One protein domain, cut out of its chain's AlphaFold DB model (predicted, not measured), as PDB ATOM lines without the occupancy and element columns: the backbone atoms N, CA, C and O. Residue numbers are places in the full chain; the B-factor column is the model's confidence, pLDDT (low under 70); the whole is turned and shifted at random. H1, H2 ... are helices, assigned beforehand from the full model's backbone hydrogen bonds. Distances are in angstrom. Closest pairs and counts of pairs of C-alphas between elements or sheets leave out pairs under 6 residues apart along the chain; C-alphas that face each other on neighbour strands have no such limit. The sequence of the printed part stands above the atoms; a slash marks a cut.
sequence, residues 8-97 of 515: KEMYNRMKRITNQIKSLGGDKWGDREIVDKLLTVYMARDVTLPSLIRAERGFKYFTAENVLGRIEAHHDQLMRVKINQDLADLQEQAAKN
ATOM      1  N   LYS A   8     198.550 179.238 137.331       88.00
ATOM      2  CA  LYS A   8     199.535 178.885 138.360       88.00
ATOM      3  C   LYS A   8     200.983 178.940 137.868       88.00
ATOM      4  O   LYS A   8     201.857 179.455 138.561       88.00
ATOM      5  N   GLU A   9     201.251 178.454 136.658       89.75
ATOM      6  CA  GLU A   9     202.591 178.480 136.054       89.75
ATOM      7  C   GLU A   9     203.042 179.913 135.763       89.75
ATOM      8  O   GLU A   9     204.169 180.298 136.095       89.75
ATOM      9  N   MET A  10     202.129 180.723 135.221       90.38
ATOM     10  CA  MET A  10     202.340 182.152 135.012       90.38
ATOM     11  C   MET A  10     202.658 182.862 136.336       90.38
ATOM     12  O   MET A  10     203.623 183.630 136.399       90.38
ATOM     13  N   TYR A  11     201.886 182.593 137.395       90.75
ATOM     14  CA  TYR A  11     202.128 183.164 138.720       90.75
ATOM     15  C   TYR A  11     203.491 182.745 139.285       90.75
ATOM     16  O   TYR A  11     204.256 183.598 139.728       90.75
ATOM     17  N   ASN A  12     203.858 181.465 139.188       91.44
ATOM     18  CA  ASN A  12     205.154 180.965 139.655       91.44
ATOM     19  C   ASN A  12     206.337 181.602 138.911       91.44
ATOM     20  O   ASN A  12     207.384 181.880 139.502       91.44
ATOM     21  N   ARG A  13     206.188 181.854 137.607       91.81
ATOM     22  CA  ARG A  13     207.192 182.579 136.818       91.81
ATOM     23  C   ARG A  13     207.301 184.037 137.258       91.81
ATOM     24  O   ARG A  13     208.413 184.527 137.432       91.81
ATOM     25  N   MET A  14     206.172 184.704 137.486       89.25
ATOM     26  CA  MET A  14     206.152 186.071 138.007       89.25
ATOM     27  C   MET A  14     206.782 186.153 139.402       89.25
ATOM     28  O   MET A  14     207.649 186.990 139.610       89.25
ATOM     29  N   LYS A  15     206.453 185.224 140.308       90.12
ATOM     30  CA  LYS A  15     207.032 185.131 141.657       90.12
ATOM     31  C   LYS A  15     208.553 184.956 141.621       90.12
ATOM     32  O   LYS A  15     209.257 185.627 142.368       90.12
ATOM     33  N   ARG A  16     209.081 184.123 140.713       90.75
ATOM     34  CA  ARG A  16     210.537 183.989 140.502       90.75
ATOM     35  C   ARG A  16     211.189 185.303 140.074       90.75
ATOM     36  O   ARG A  16     212.194 185.683 140.664       90.75
ATOM     37  N   ILE A  17     210.597 186.004 139.107       89.06
ATOM     38  CA  ILE A  17     211.102 187.303 138.635       89.06
ATOM     39  C   ILE A  17     211.054 188.337 139.766       89.06
ATOM     40  O   ILE A  17     212.030 189.044 139.998       89.06
ATOM     41  N   THR A  18     209.954 188.396 140.518       88.44
ATOM     42  CA  THR A  18     209.819 189.299 141.663       88.44
ATOM     43  C   THR A  18     210.873 189.016 142.734       88.44
ATOM     44  O   THR A  18     211.488 189.951 143.238       88.44
ATOM     45  N   ASN A  19     211.134 187.746 143.053       87.88
ATOM     46  CA  ASN A  19     212.158 187.369 144.029       87.88
ATOM     47  C   ASN A  19     213.570 187.748 143.559       87.88
ATOM     48  O   ASN A  19     214.364 188.240 144.357       87.88
ATOM     49  N   GLN A  20     213.867 187.587 142.266       87.31
ATOM     50  CA  GLN A  20     215.131 188.044 141.681       87.31
ATOM     51  C   GLN A  20     215.280 189.566 141.793       87.31
ATOM     52  O   GLN A  20     216.324 190.048 142.221       87.31
ATOM     53  N   ILE A  21     214.232 190.335 141.495       86.19
ATOM     54  CA  ILE A  21     214.272 191.801 141.620       86.19
ATOM     55  C   ILE A  21     214.470 192.231 143.081       86.19
ATOM     56  O   ILE A  21     215.267 193.131 143.346       86.19
ATOM     57  N   LYS A  22     213.807 191.559 144.029       85.56
ATOM     58  CA  LYS A  22     214.007 191.801 145.467       85.56
ATOM     59  C   LYS A  22     215.448 191.506 145.894       85.56
ATOM     60  O   LYS A  22     216.040 192.308 146.604       85.56
ATOM     61  N   SER A  23     216.047 190.421 145.395       84.44
ATOM     62  CA  SER A  23     217.452 190.085 145.688       84.44
ATOM     63  C   SER A  23     218.462 191.107 145.147       84.44
ATOM     64  O   SER A  23     219.551 191.235 145.692       84.44
ATOM     65  N   LEU A  24     218.087 191.871 144.115       86.00
ATOM     66  CA  LEU A  24     218.899 192.946 143.533       86.00
ATOM     67  C   LEU A  24     218.704 194.303 144.246       86.00
ATOM     68  O   LEU A  24     219.156 195.327 143.737       86.00
ATOM     69  N   GLY A  25     218.019 194.333 145.397       79.06
ATOM     70  CA  GLY A  25     217.765 195.551 146.182       79.06
ATOM     71  C   GLY A  25     216.554 196.370 145.717       79.06
ATOM     72  O   GLY A  25     216.421 197.543 146.060       79.06
ATOM     73  N   GLY A  26     215.670 195.786 144.901       74.12
ATOM     74  CA  GLY A  26     214.457 196.444 144.424       74.12
ATOM     75  C   GLY A  26     213.252 196.244 145.350       74.12
ATOM     76  O   GLY A  26     212.468 195.325 145.128       74.12
ATOM     77  N   ASP A  27     213.020 197.162 146.294       70.94
ATOM     78  CA  ASP A  27     211.870 197.118 147.227       70.94
ATOM     79  C   ASP A  27     210.524 197.564 146.622       70.94
ATOM     80  O   ASP A  27     209.484 197.537 147.275       70.94
ATOM     81  N   LYS A  28     210.498 197.946 145.341       70.62
ATOM     82  CA  LYS A  28     209.305 198.500 144.667       70.62
ATOM     83  C   LYS A  28     208.240 197.456 144.290       70.62
ATOM     84  O   LYS A  28     207.286 197.790 143.596       70.62
ATOM     85  N   TRP A  29     208.411 196.197 144.694       76.88
ATOM     86  CA  TRP A  29     207.482 195.096 144.411       76.88
ATOM     87  C   TRP A  29     206.803 194.614 145.694       76.88
ATOM     88  O   TRP A  29     207.054 193.500 146.174       76.88
ATOM     89  N   GLY A  30     205.952 195.475 146.249       80.75
ATOM     90  CA  GLY A  30     205.023 195.098 147.303       80.75
ATOM     91  C   GLY A  30     203.922 194.174 146.777       80.75
ATOM     92  O   GLY A  30     203.745 193.974 145.571       80.75
ATOM     93  N   ASP A  31     203.161 193.582 147.695       82.94
ATOM     94  CA  ASP A  31     202.106 192.622 147.347       82.94
ATOM     95  C   ASP A  31     201.022 193.237 146.454       82.94
ATOM     96  O   ASP A  31     200.444 192.553 145.607       82.94
ATOM     97  N   ARG A  32     200.792 194.549 146.584       86.31
ATOM     98  CA  ARG A  32     199.816 195.289 145.782       86.31
ATOM     99  C   ARG A  32     200.255 195.410 144.324       86.31
ATOM    100  O   ARG A  32     199.454 195.171 143.424       86.31
ATOM    101  N   GLU A  33     201.526 195.709 144.084       86.88
ATOM    102  CA  GLU A  33     202.095 195.779 142.739       86.88
ATOM    103  C   GLU A  33     202.075 194.405 142.061       86.88
ATOM    104  O   GLU A  33     201.791 194.305 140.865       86.88
ATOM    105  N   ILE A  34     202.316 193.333 142.826       88.38
ATOM    106  CA  ILE A  34     202.227 191.952 142.331       88.38
ATOM    107  C   ILE A  34     200.783 191.617 141.932       88.38
ATOM    108  O   ILE A  34     200.569 191.047 140.861       88.38
ATOM    109  N   VAL A  35     199.796 191.993 142.752       90.75
ATOM    110  CA  VAL A  35     198.365 191.809 142.460       90.75
ATOM    111  C   VAL A  35     197.946 192.562 141.198       90.75
ATOM    112  O   VAL A  35     197.331 191.972 140.305       90.75
ATOM    113  N   ASP A  36     198.318 193.835 141.071       89.12
ATOM    114  CA  ASP A  36     197.975 194.625 139.888       89.12
ATOM    115  C   ASP A  36     198.634 194.070 138.626       89.12
ATOM    116  O   ASP A  36     198.000 194.011 137.563       89.12
ATOM    117  N   LYS A  37     199.883 193.599 138.727       89.69
ATOM    118  CA  LYS A  37     200.566 192.953 137.603       89.69
ATOM    119  C   LYS A  37     199.914 191.623 137.238       89.69
ATOM    120  O   LYS A  37     199.724 191.373 136.049       89.69
ATOM    121  N   LEU A  38     199.519 190.815 138.223       90.81
ATOM    122  CA  LEU A  38     198.814 189.548 138.013       90.81
ATOM    123  C   LEU A  38     197.522 189.764 137.218       90.81
ATOM    124  O   LEU A  38     197.322 189.134 136.178       90.81
ATOM    125  N   LEU A  39     196.693 190.710 137.660       90.50
ATOM    126  CA  LEU A  39     195.442 191.053 136.988       90.50
ATOM    127  C   LEU A  39     195.682 191.623 135.590       90.50
ATOM    128  O   LEU A  39     195.023 191.211 134.641       90.50
ATOM    129  N   THR A  40     196.663 192.513 135.435       89.94
ATOM    130  CA  THR A  40     197.005 193.113 134.134       89.94
ATOM    131  C   THR A  40     197.476 192.066 133.127       89.94
ATOM    132  O   THR A  40     197.096 192.110 131.959       89.94
ATOM    133  N   VAL A  41     198.284 191.095 133.558       88.38
ATOM    134  CA  VAL A  41     198.741 190.008 132.680       88.38
ATOM    135  C   VAL A  41     197.587 189.066 132.326       88.38
ATOM    136  O   VAL A  41     197.549 188.565 131.200       88.38
ATOM    137  N   TYR A  42     196.642 188.851 133.247       88.38
ATOM    138  CA  TYR A  42     195.462 188.020 133.008       88.38
ATOM    139  C   TYR A  42     194.420 188.686 132.093       88.38
ATOM    140  O   TYR A  42     193.757 187.983 131.332       88.38
ATOM    141  N   MET A  43     194.345 190.025 132.054       85.56
ATOM    142  CA  MET A  43     193.473 190.766 131.121       85.56
ATOM    143  C   MET A  43     193.715 190.418 129.645       85.56
ATOM    144  O   MET A  43     192.817 190.576 128.824       85.56
ATOM    145  N   ALA A  44     194.903 189.915 129.294       84.00
ATOM    146  CA  ALA A  44     195.193 189.432 127.944       84.00
ATOM    147  C   ALA A  44     194.423 188.149 127.566       84.00
ATOM    148  O   ALA A  44     194.346 187.817 126.384       84.00
ATOM    149  N   ARG A  45     193.898 187.410 128.553       82.81
ATOM    150  CA  ARG A  45     193.128 186.171 128.369       82.81
ATOM    151  C   ARG A  45     191.637 186.398 128.594       82.81
ATOM    152  O   ARG A  45     190.836 185.926 127.797       82.81
ATOM    153  N   ASP A  46     191.287 187.131 129.646       82.75
ATOM    154  CA  ASP A  46     189.913 187.521 129.955       82.75
ATOM    155  C   ASP A  46     189.901 188.919 130.583       82.75
ATOM    156  O   ASP A  46     190.541 189.170 131.603       82.75
ATOM    157  N   VAL A  47     189.172 189.838 129.951       85.06
ATOM    158  CA  VAL A  47     189.060 191.246 130.363       85.06
ATOM    159  C   VAL A  47     188.017 191.425 131.478       85.06
ATOM    160  O   VAL A  47     188.090 192.373 132.266       85.06
ATOM    161  N   THR A  48     187.048 190.511 131.569       87.31
ATOM    162  CA  THR A  48     185.881 190.638 132.450       87.31
ATOM    163  C   THR A  48     186.222 190.274 133.890       87.31
ATOM    164  O   THR A  48     185.981 191.073 134.798       87.31
ATOM    165  N   LEU A  49     186.879 189.134 134.102       88.81
ATOM    166  CA  LEU A  49     187.201 188.640 135.437       88.81
ATOM    167  C   LEU A  49     188.098 189.597 136.251       88.81
ATOM    168  O   LEU A  49     187.743 189.899 137.390       88.81
ATOM    169  N   PRO A  50     189.200 190.164 135.716       89.50
ATOM    170  CA  PRO A  50     189.987 191.160 136.446       89.50
ATOM    171  C   PRO A  50     189.197 192.404 136.845       89.50
ATOM    172  O   PRO A  50     189.460 192.988 137.895       89.50
ATOM    173  N   SER A  51     188.233 192.814 136.019       87.12
ATOM    174  CA  SER A  51     187.375 193.966 136.303       87.12
ATOM    175  C   SER A  51     186.410 193.666 137.453       87.12
ATOM    176  O   SER A  51     186.240 194.502 138.338       87.12
ATOM    177  N   LEU A  52     185.856 192.449 137.493       88.69
ATOM    178  CA  LEU A  52     185.020 191.972 138.598       88.69
ATOM    179  C   LEU A  52     185.814 191.869 139.906       88.69
ATOM    180  O   LEU A  52     185.366 192.376 140.931       88.69
ATOM    181  N   ILE A  53     187.030 191.315 139.862       88.75
ATOM    182  CA  ILE A  53     187.906 191.199 141.040       88.75
ATOM    183  C   ILE A  53     188.273 192.584 141.597       88.75
ATOM    184  O   ILE A  53     188.297 192.771 142.812       88.75
ATOM    185  N   ARG A  54     188.522 193.579 140.733       87.56
ATOM    186  CA  ARG A  54     188.782 194.967 141.167       87.56
ATOM    187  C   ARG A  54     187.557 195.647 141.782       87.56
ATOM    188  O   ARG A  54     187.725 196.550 142.598       87.56
ATOM    189  N   ALA A  55     186.352 195.242 141.390       87.50
ATOM    190  CA  ALA A  55     185.099 195.775 141.920       87.50
ATOM    191  C   ALA A  55     184.674 195.122 143.252       87.50
ATOM    192  O   ALA A  55     183.785 195.642 143.930       87.50
ATOM    193  N   GLU A  56     185.294 194.004 143.655       87.44
ATOM    194  CA  GLU A  56     184.972 193.325 144.911       87.44
ATOM    195  C   GLU A  56     185.312 194.167 146.152       87.44
ATOM    196  O   GLU A  56     186.335 194.857 146.250       87.44
ATOM    197  N   ARG A  57     184.454 194.054 147.174       84.62
ATOM    198  CA  ARG A  57     184.699 194.671 148.482       84.62
ATOM    199  C   ARG A  57     185.961 194.066 149.097       84.62
ATOM    200  O   ARG A  57     186.077 192.853 149.228       84.62
ATOM    201  N   GLY A  58     186.889 194.923 149.519       82.44
ATOM    202  CA  GLY A  58     188.127 194.486 150.171       82.44
ATOM    203  C   GLY A  58     189.308 194.228 149.231       82.44
ATOM    204  O   GLY A  58     190.352 193.809 149.724       82.44
ATOM    205  N   PHE A  59     189.207 194.563 147.937       85.38
ATOM    206  CA  PHE A  59     190.311 194.437 146.968       85.38
ATOM    207  C   PHE A  59     191.647 195.033 147.463       85.38
ATOM    208  O   PHE A  59     192.715 194.481 147.217       85.38
ATOM    209  N   LYS A  60     191.597 196.118 148.251       83.56
ATOM    210  CA  LYS A  60     192.778 196.779 148.845       83.56
ATOM    211  C   LYS A  60     193.652 195.870 149.724       83.56
ATOM    212  O   LYS A  60     194.817 196.212 149.934       83.56
ATOM    213  N   TYR A  61     193.088 194.778 150.244       84.81
ATOM    214  CA  TYR A  61     193.742 193.811 151.133       84.81
ATOM    215  C   TYR A  61     193.972 192.454 150.462       84.81
ATOM    216  O   TYR A  61     194.339 191.489 151.130       84.81
ATOM    217  N   PHE A  62     193.708 192.333 149.159       88.88
ATOM    218  CA  PHE A  62     193.933 191.071 148.474       88.88
ATOM    219  C   PHE A  62     195.429 190.809 148.345       88.88
ATOM    220  O   PHE A  62     196.197 191.681 147.946       88.88
ATOM    221  N   THR A  63     195.826 189.583 148.668       88.75
ATOM    222  CA  THR A  63     197.153 189.057 148.366       88.75
ATOM    223  C   THR A  63     197.148 188.435 146.973       88.75
ATOM    224  O   THR A  63     196.097 188.066 146.436       88.75
ATOM    225  N   ALA A  64     198.331 188.280 146.379       87.56
ATOM    226  CA  ALA A  64     198.456 187.667 145.058       87.56
ATOM    227  C   ALA A  64     197.910 186.226 145.023       87.56
ATOM    228  O   ALA A  64     197.348 185.799 144.019       87.56
ATOM    229  N   GLU A  65     197.991 185.511 146.146       89.12
ATOM    230  CA  GLU A  65     197.426 184.170 146.332       89.12
ATOM    231  C   GLU A  65     195.892 184.188 146.366       89.12
ATOM    232  O   GLU A  65     195.251 183.351 145.734       89.12
ATOM    233  N   ASN A  66     195.291 185.186 147.019       89.81
ATOM    234  CA  ASN A  66     193.836 185.345 147.072       89.81
ATOM    235  C   ASN A  66     193.238 185.673 145.690       89.81
ATOM    236  O   ASN A  66     192.136 185.237 145.348       89.81
ATOM    237  N   VAL A  67     193.972 186.443 144.880       90.19
ATOM    238  CA  VAL A  67     193.602 186.734 143.486       90.19
ATOM    239  C   VAL A  67     193.785 185.503 142.607       90.19
ATOM    240  O   VAL A  67     192.898 185.189 141.819       90.19
ATOM    241  N   LEU A  68     194.893 184.775 142.771       90.81
ATOM    242  CA  LEU A  68     195.137 183.532 142.045       90.81
ATOM    243  C   LEU A  68     194.017 182.512 142.290       90.81
ATOM    244  O   LEU A  68     193.466 181.991 141.324       90.81
ATOM    245  N   GLY A  69     193.622 182.302 143.549       90.44
ATOM    246  CA  GLY A  69     192.553 181.362 143.901       90.44
ATOM    247  C   GLY A  69     191.199 181.722 143.281       90.44
ATOM    248  O   GLY A  69     190.485 180.843 142.807       90.44
ATOM    249  N   ARG A  70     190.858 183.016 143.195       89.69
ATOM    250  CA  ARG A  70     189.643 183.468 142.488       89.69
ATOM    251  C   ARG A  70     189.703 183.206 140.989       89.69
ATOM    252  O   ARG A  70     188.701 182.819 140.393       89.69
ATOM    253  N   ILE A  71     190.868 183.425 140.383       89.94
ATOM    254  CA  ILE A  71     191.061 183.177 138.955       89.94
ATOM    255  C   ILE A  71     190.938 181.679 138.648       89.94
ATOM    256  O   ILE A  71     190.278 181.310 137.676       89.94
ATOM    257  N   GLU A  72     191.536 180.821 139.477       90.12
ATOM    258  CA  GLU A  72     191.423 179.363 139.352       90.12
ATOM    259  C   GLU A  72     189.970 178.899 139.532       90.12
ATOM    260  O   GLU A  72     189.450 178.192 138.673       90.12
ATOM    261  N   ALA A  73     189.265 179.394 140.556       89.19
ATOM    262  CA  ALA A  73     187.858 179.063 140.785       89.19
ATOM    263  C   ALA A  73     186.950 179.452 139.604       89.19
ATOM    264  O   ALA A  73     186.072 178.680 139.210       89.19
ATOM    265  N   HIS A  74     187.172 180.623 139.000       87.81
ATOM    266  CA  HIS A  74     186.425 181.042 137.813       87.81
ATOM    267  C   HIS A  74     186.735 180.160 136.595       87.81
ATOM    268  O   HIS A  74     185.836 179.819 135.824       87.81
ATOM    269  N   HIS A  75     187.998 179.760 136.424       85.38
ATOM    270  CA  HIS A  75     188.384 178.843 135.357       85.38
ATOM    271  C   HIS A  75     187.702 177.477 135.515       85.38
ATOM    272  O   HIS A  75     187.113 176.977 134.557       85.38
ATOM    273  N   ASP A  76     187.689 176.928 136.731       86.00
ATOM    274  CA  ASP A  76     187.001 175.674 137.046       86.00
ATOM    275  C   ASP A  76     185.491 175.777 136.809       86.00
ATOM    276  O   ASP A  76     184.874 174.845 136.289       86.00
ATOM    277  N   GLN A  77     184.878 176.914 137.150       86.94
ATOM    278  CA  GLN A  77     183.461 177.154 136.892       86.94
ATOM    279  C   GLN A  77     183.151 177.189 135.390       86.94
ATOM    280  O   GLN A  77     182.203 176.536 134.955       86.94
ATOM    281  N   LEU A  78     183.958 177.887 134.586       85.12
ATOM    282  CA  LEU A  78     183.813 177.906 133.126       85.12
ATOM    283  C   LEU A  78     183.968 176.509 132.518       85.12
ATOM    284  O   LEU A  78     183.179 176.127 131.653       85.12
ATOM    285  N   MET A  79     184.941 175.729 132.995       83.31
ATOM    286  CA  MET A  79     185.128 174.347 132.548       83.31
ATOM    287  C   MET A  79     183.923 173.472 132.904       83.31
ATOM    288  O   MET A  79     183.463 172.711 132.059       83.31
ATOM    289  N   ARG A  80     183.348 173.620 134.104       82.50
ATOM    290  CA  ARG A  80     182.119 172.909 134.504       82.50
ATOM    291  C   ARG A  80     180.915 173.293 133.646       82.50
ATOM    292  O   ARG A  80     180.162 172.411 133.247       82.50
ATOM    293  N   VAL A  81     180.730 174.582 133.351       86.00
ATOM    294  CA  VAL A  81     179.643 175.050 132.472       86.00
ATOM    295  C   VAL A  81     179.803 174.462 131.075       86.00
ATOM    296  O   VAL A  81     178.834 173.946 130.529       86.00
ATOM    297  N   LYS A  82     181.025 174.465 130.535       85.88
ATOM    298  CA  LYS A  82     181.312 173.887 129.222       85.88
ATOM    299  C   LYS A  82     181.066 172.379 129.187       85.88
ATOM    300  O   LYS A  82     180.389 171.912 128.287       85.88
ATOM    301  N   ILE A  83     181.518 171.642 130.204       83.50
ATOM    302  CA  ILE A  83     181.236 170.204 130.339       83.50
ATOM    303  C   ILE A  83     179.727 169.950 130.386       83.50
ATOM    304  O   ILE A  83     179.243 169.069 129.690       83.50
ATOM    305  N   ASN A  84     178.974 170.720 131.176       82.25
ATOM    306  CA  ASN A  84     177.519 170.566 131.257       82.25
ATOM    307  C   ASN A  84     176.821 170.905 129.934       82.25
ATOM    308  O   ASN A  84     175.823 170.275 129.602       82.25
ATOM    309  N   GLN A  85     177.336 171.882 129.189       86.50
ATOM    310  CA  GLN A  85     176.823 172.249 127.874       86.50
ATOM    311  C   GLN A  85     177.117 171.159 126.840       86.50
ATOM    312  O   GLN A  85     176.196 170.720 126.165       86.50
ATOM    313  N   ASP A  86     178.341 170.627 126.807       85.25
ATOM    314  CA  ASP A  86     178.703 169.483 125.962       85.25
ATOM    315  C   ASP A  86     177.849 168.248 126.320       85.25
ATOM    316  O   ASP A  86     177.424 167.495 125.445       85.25
ATOM    317  N   LEU A  87     177.534 168.052 127.607       84.62
ATOM    318  CA  LEU A  87     176.663 166.972 128.078       84.62
ATOM    319  C   LEU A  87     175.205 167.177 127.641       84.62
ATOM    320  O   LEU A  87     174.552 166.215 127.237       84.62
ATOM    321  N   ALA A  88     174.708 168.416 127.682       84.00
ATOM    322  CA  ALA A  88     173.385 168.782 127.186       84.00
ATOM    323  C   ALA A  88     173.290 168.626 125.661       84.00
ATOM    324  O   ALA A  88     172.316 168.057 125.181       84.00
ATOM    325  N   ASP A  89     174.322 169.026 124.917       84.50
ATOM    326  CA  ASP A  89     174.399 168.863 123.463       84.50
ATOM    327  C   ASP A  89     174.445 167.378 123.077       84.50
ATOM    328  O   ASP A  89     173.760 166.958 122.146       84.50
ATOM    329  N   LEU A  90     175.184 166.546 123.824       79.94
ATOM    330  CA  LEU A  90     175.178 165.089 123.648       79.94
ATOM    331  C   LEU A  90     173.811 164.473 123.975       79.94
ATOM    332  O   LEU A  90     173.373 163.543 123.294       79.94
ATOM    333  N   GLN A  91     173.118 164.985 124.993       77.38
ATOM    334  CA  GLN A  91     171.787 164.521 125.385       77.38
ATOM    335  C   GLN A  91     170.705 164.975 124.391       77.38
ATOM    336  O   GLN A  91     169.784 164.215 124.095       77.38
ATOM    337  N   GLU A  92     170.843 166.167 123.812       77.69
ATOM    338  CA  GLU A  92     169.984 166.694 122.751       77.69
ATOM    339  C   GLU A  92     170.239 165.978 121.421       77.69
ATOM    340  O   GLU A  92     169.287 165.633 120.726       77.69
ATOM    341  N   GLN A  93     171.493 165.670 121.083       73.44
ATOM    342  CA  GLN A  93     171.823 164.803 119.949       73.44
ATOM    343  C   GLN A  93     171.271 163.391 120.159       73.44
ATOM    344  O   GLN A  93     170.714 162.812 119.230       73.44
ATOM    345  N   ALA A  94     171.333 162.851 121.379       69.06
ATOM    346  CA  ALA A  94     170.689 161.582 121.704       69.06
ATOM    347  C   ALA A  94     169.155 161.667 121.588       69.06
ATOM    348  O   ALA A  94     168.541 160.735 121.084       69.06
ATOM    349  N   ALA A  95     168.527 162.778 121.984       69.31
ATOM    350  CA  ALA A  95     167.080 162.984 121.858       69.31
ATOM    351  C   ALA A  95     166.623 163.241 120.411       69.31
ATOM    352  O   ALA A  95     165.534 162.829 120.031       69.31
ATOM    353  N   LYS A  96     167.451 163.888 119.585       69.62
ATOM    354  CA  LYS A  96     167.197 164.092 118.149       69.62
ATOM    355  C   LYS A  96     167.421 162.812 117.341       69.62
ATOM    356  O   LYS A  96     166.704 162.584 116.373       69.62
ATOM    357  N   ASN A  97     168.361 161.965 117.767       60.78
ATOM    358  CA  ASN A  97     168.610 160.652 117.165       60.78
ATOM    359  C   ASN A  97     167.643 159.567 117.680       60.78
ATOM    360  O   ASN A  97     167.466 158.549 117.019       60.78
TER     361      ASN A  97
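What this domain is: This is residues 8 to 97 of the 515 residues of the protein "CCHC-type domain-containing protein" of Panicum hallii (UniProt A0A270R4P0). What shape do these atoms make? One long helix, H4, makes a straight arm whose residues 76 to 97 stick out from a small helical head. In the head, H2 and H3 pack on residues 64 to 74 of H4, while H1 runs near H2 and H4 without clearly touching either. What is it built of? The printed part has 90 residues with four named helices, in the order H1, H2, H3, H4, and no named strand; its class is all helix, with 70 residues in these helices. How spread out is it? It is only just loose, close to extended, with a radius of gyration of the C-alphas of 18.2 A and spans of 67 by 27 by 18 A, the arm making the length.

Where its parts are: Where is the longest helix? H4 is residues 64 to 97, 49.0 A long from C-alpha 64 at (198.456, 187.667, 145.058) to C-alpha 97 at (168.610, 160.652, 117.165). Where are the other helices? H1 is residues 8 to 23, 22.4 A long, and begins with C-alpha 8 at (199.535, 178.885, 138.360). H2 is residues 31 to 42, 16.5 A long, and H3 is residues 48 to 55, 10.8 A long.

How they stand to each other: What touches H4? H2 touches it at residues 64 to 67 alone, the closest C-alphas being those of Val 35 and Ala 64, 4.9 A apart; they run the same way at a shallow tilt of 27 degrees. H3 and H4, a helical hairpin, only just touch, with 3 pairs of C-alphas within 8 A, the closest Leu 49 and Ile 71 at 7.6 A; they run opposite ways at a steep tilt of 41 degrees. How do H2 and H3 stand? They are a helical hairpin and only just touch, with 3 pairs of C-alphas within 8 A, the closest Leu 39 and Pro 50 at 5.5 A; they run opposite ways at a shallow tilt of 25 degrees. Where is H1? It is close to but not clearly touching H4, with C-alphas 8 and 68 closest at 7.4 A, and likewise H2, with C-alphas 11 and 38 closest at 7.2 A. H1 and H3 are apart. Are the helix backbones well formed? In H1, H2, H3 and H4 every O i to N i+4 pair is within hydrogen-bond range.

The domain as a whole: How large is it? The two C-alphas farthest apart, those of Gly 25 and Asn 97, are 66.9 A apart; without residues 76 to 97, which stand free, the body spans 35 by 24 by 17 A. Is there a cut or a long link? The printed part has no cut; the link from H2 to H3 is tight, and those from H1 to H2 and from H3 to H4 are short. Where is confidence low? The mean pLDDT of the printed part is 85.2, and residues 94 to 97 are under 70.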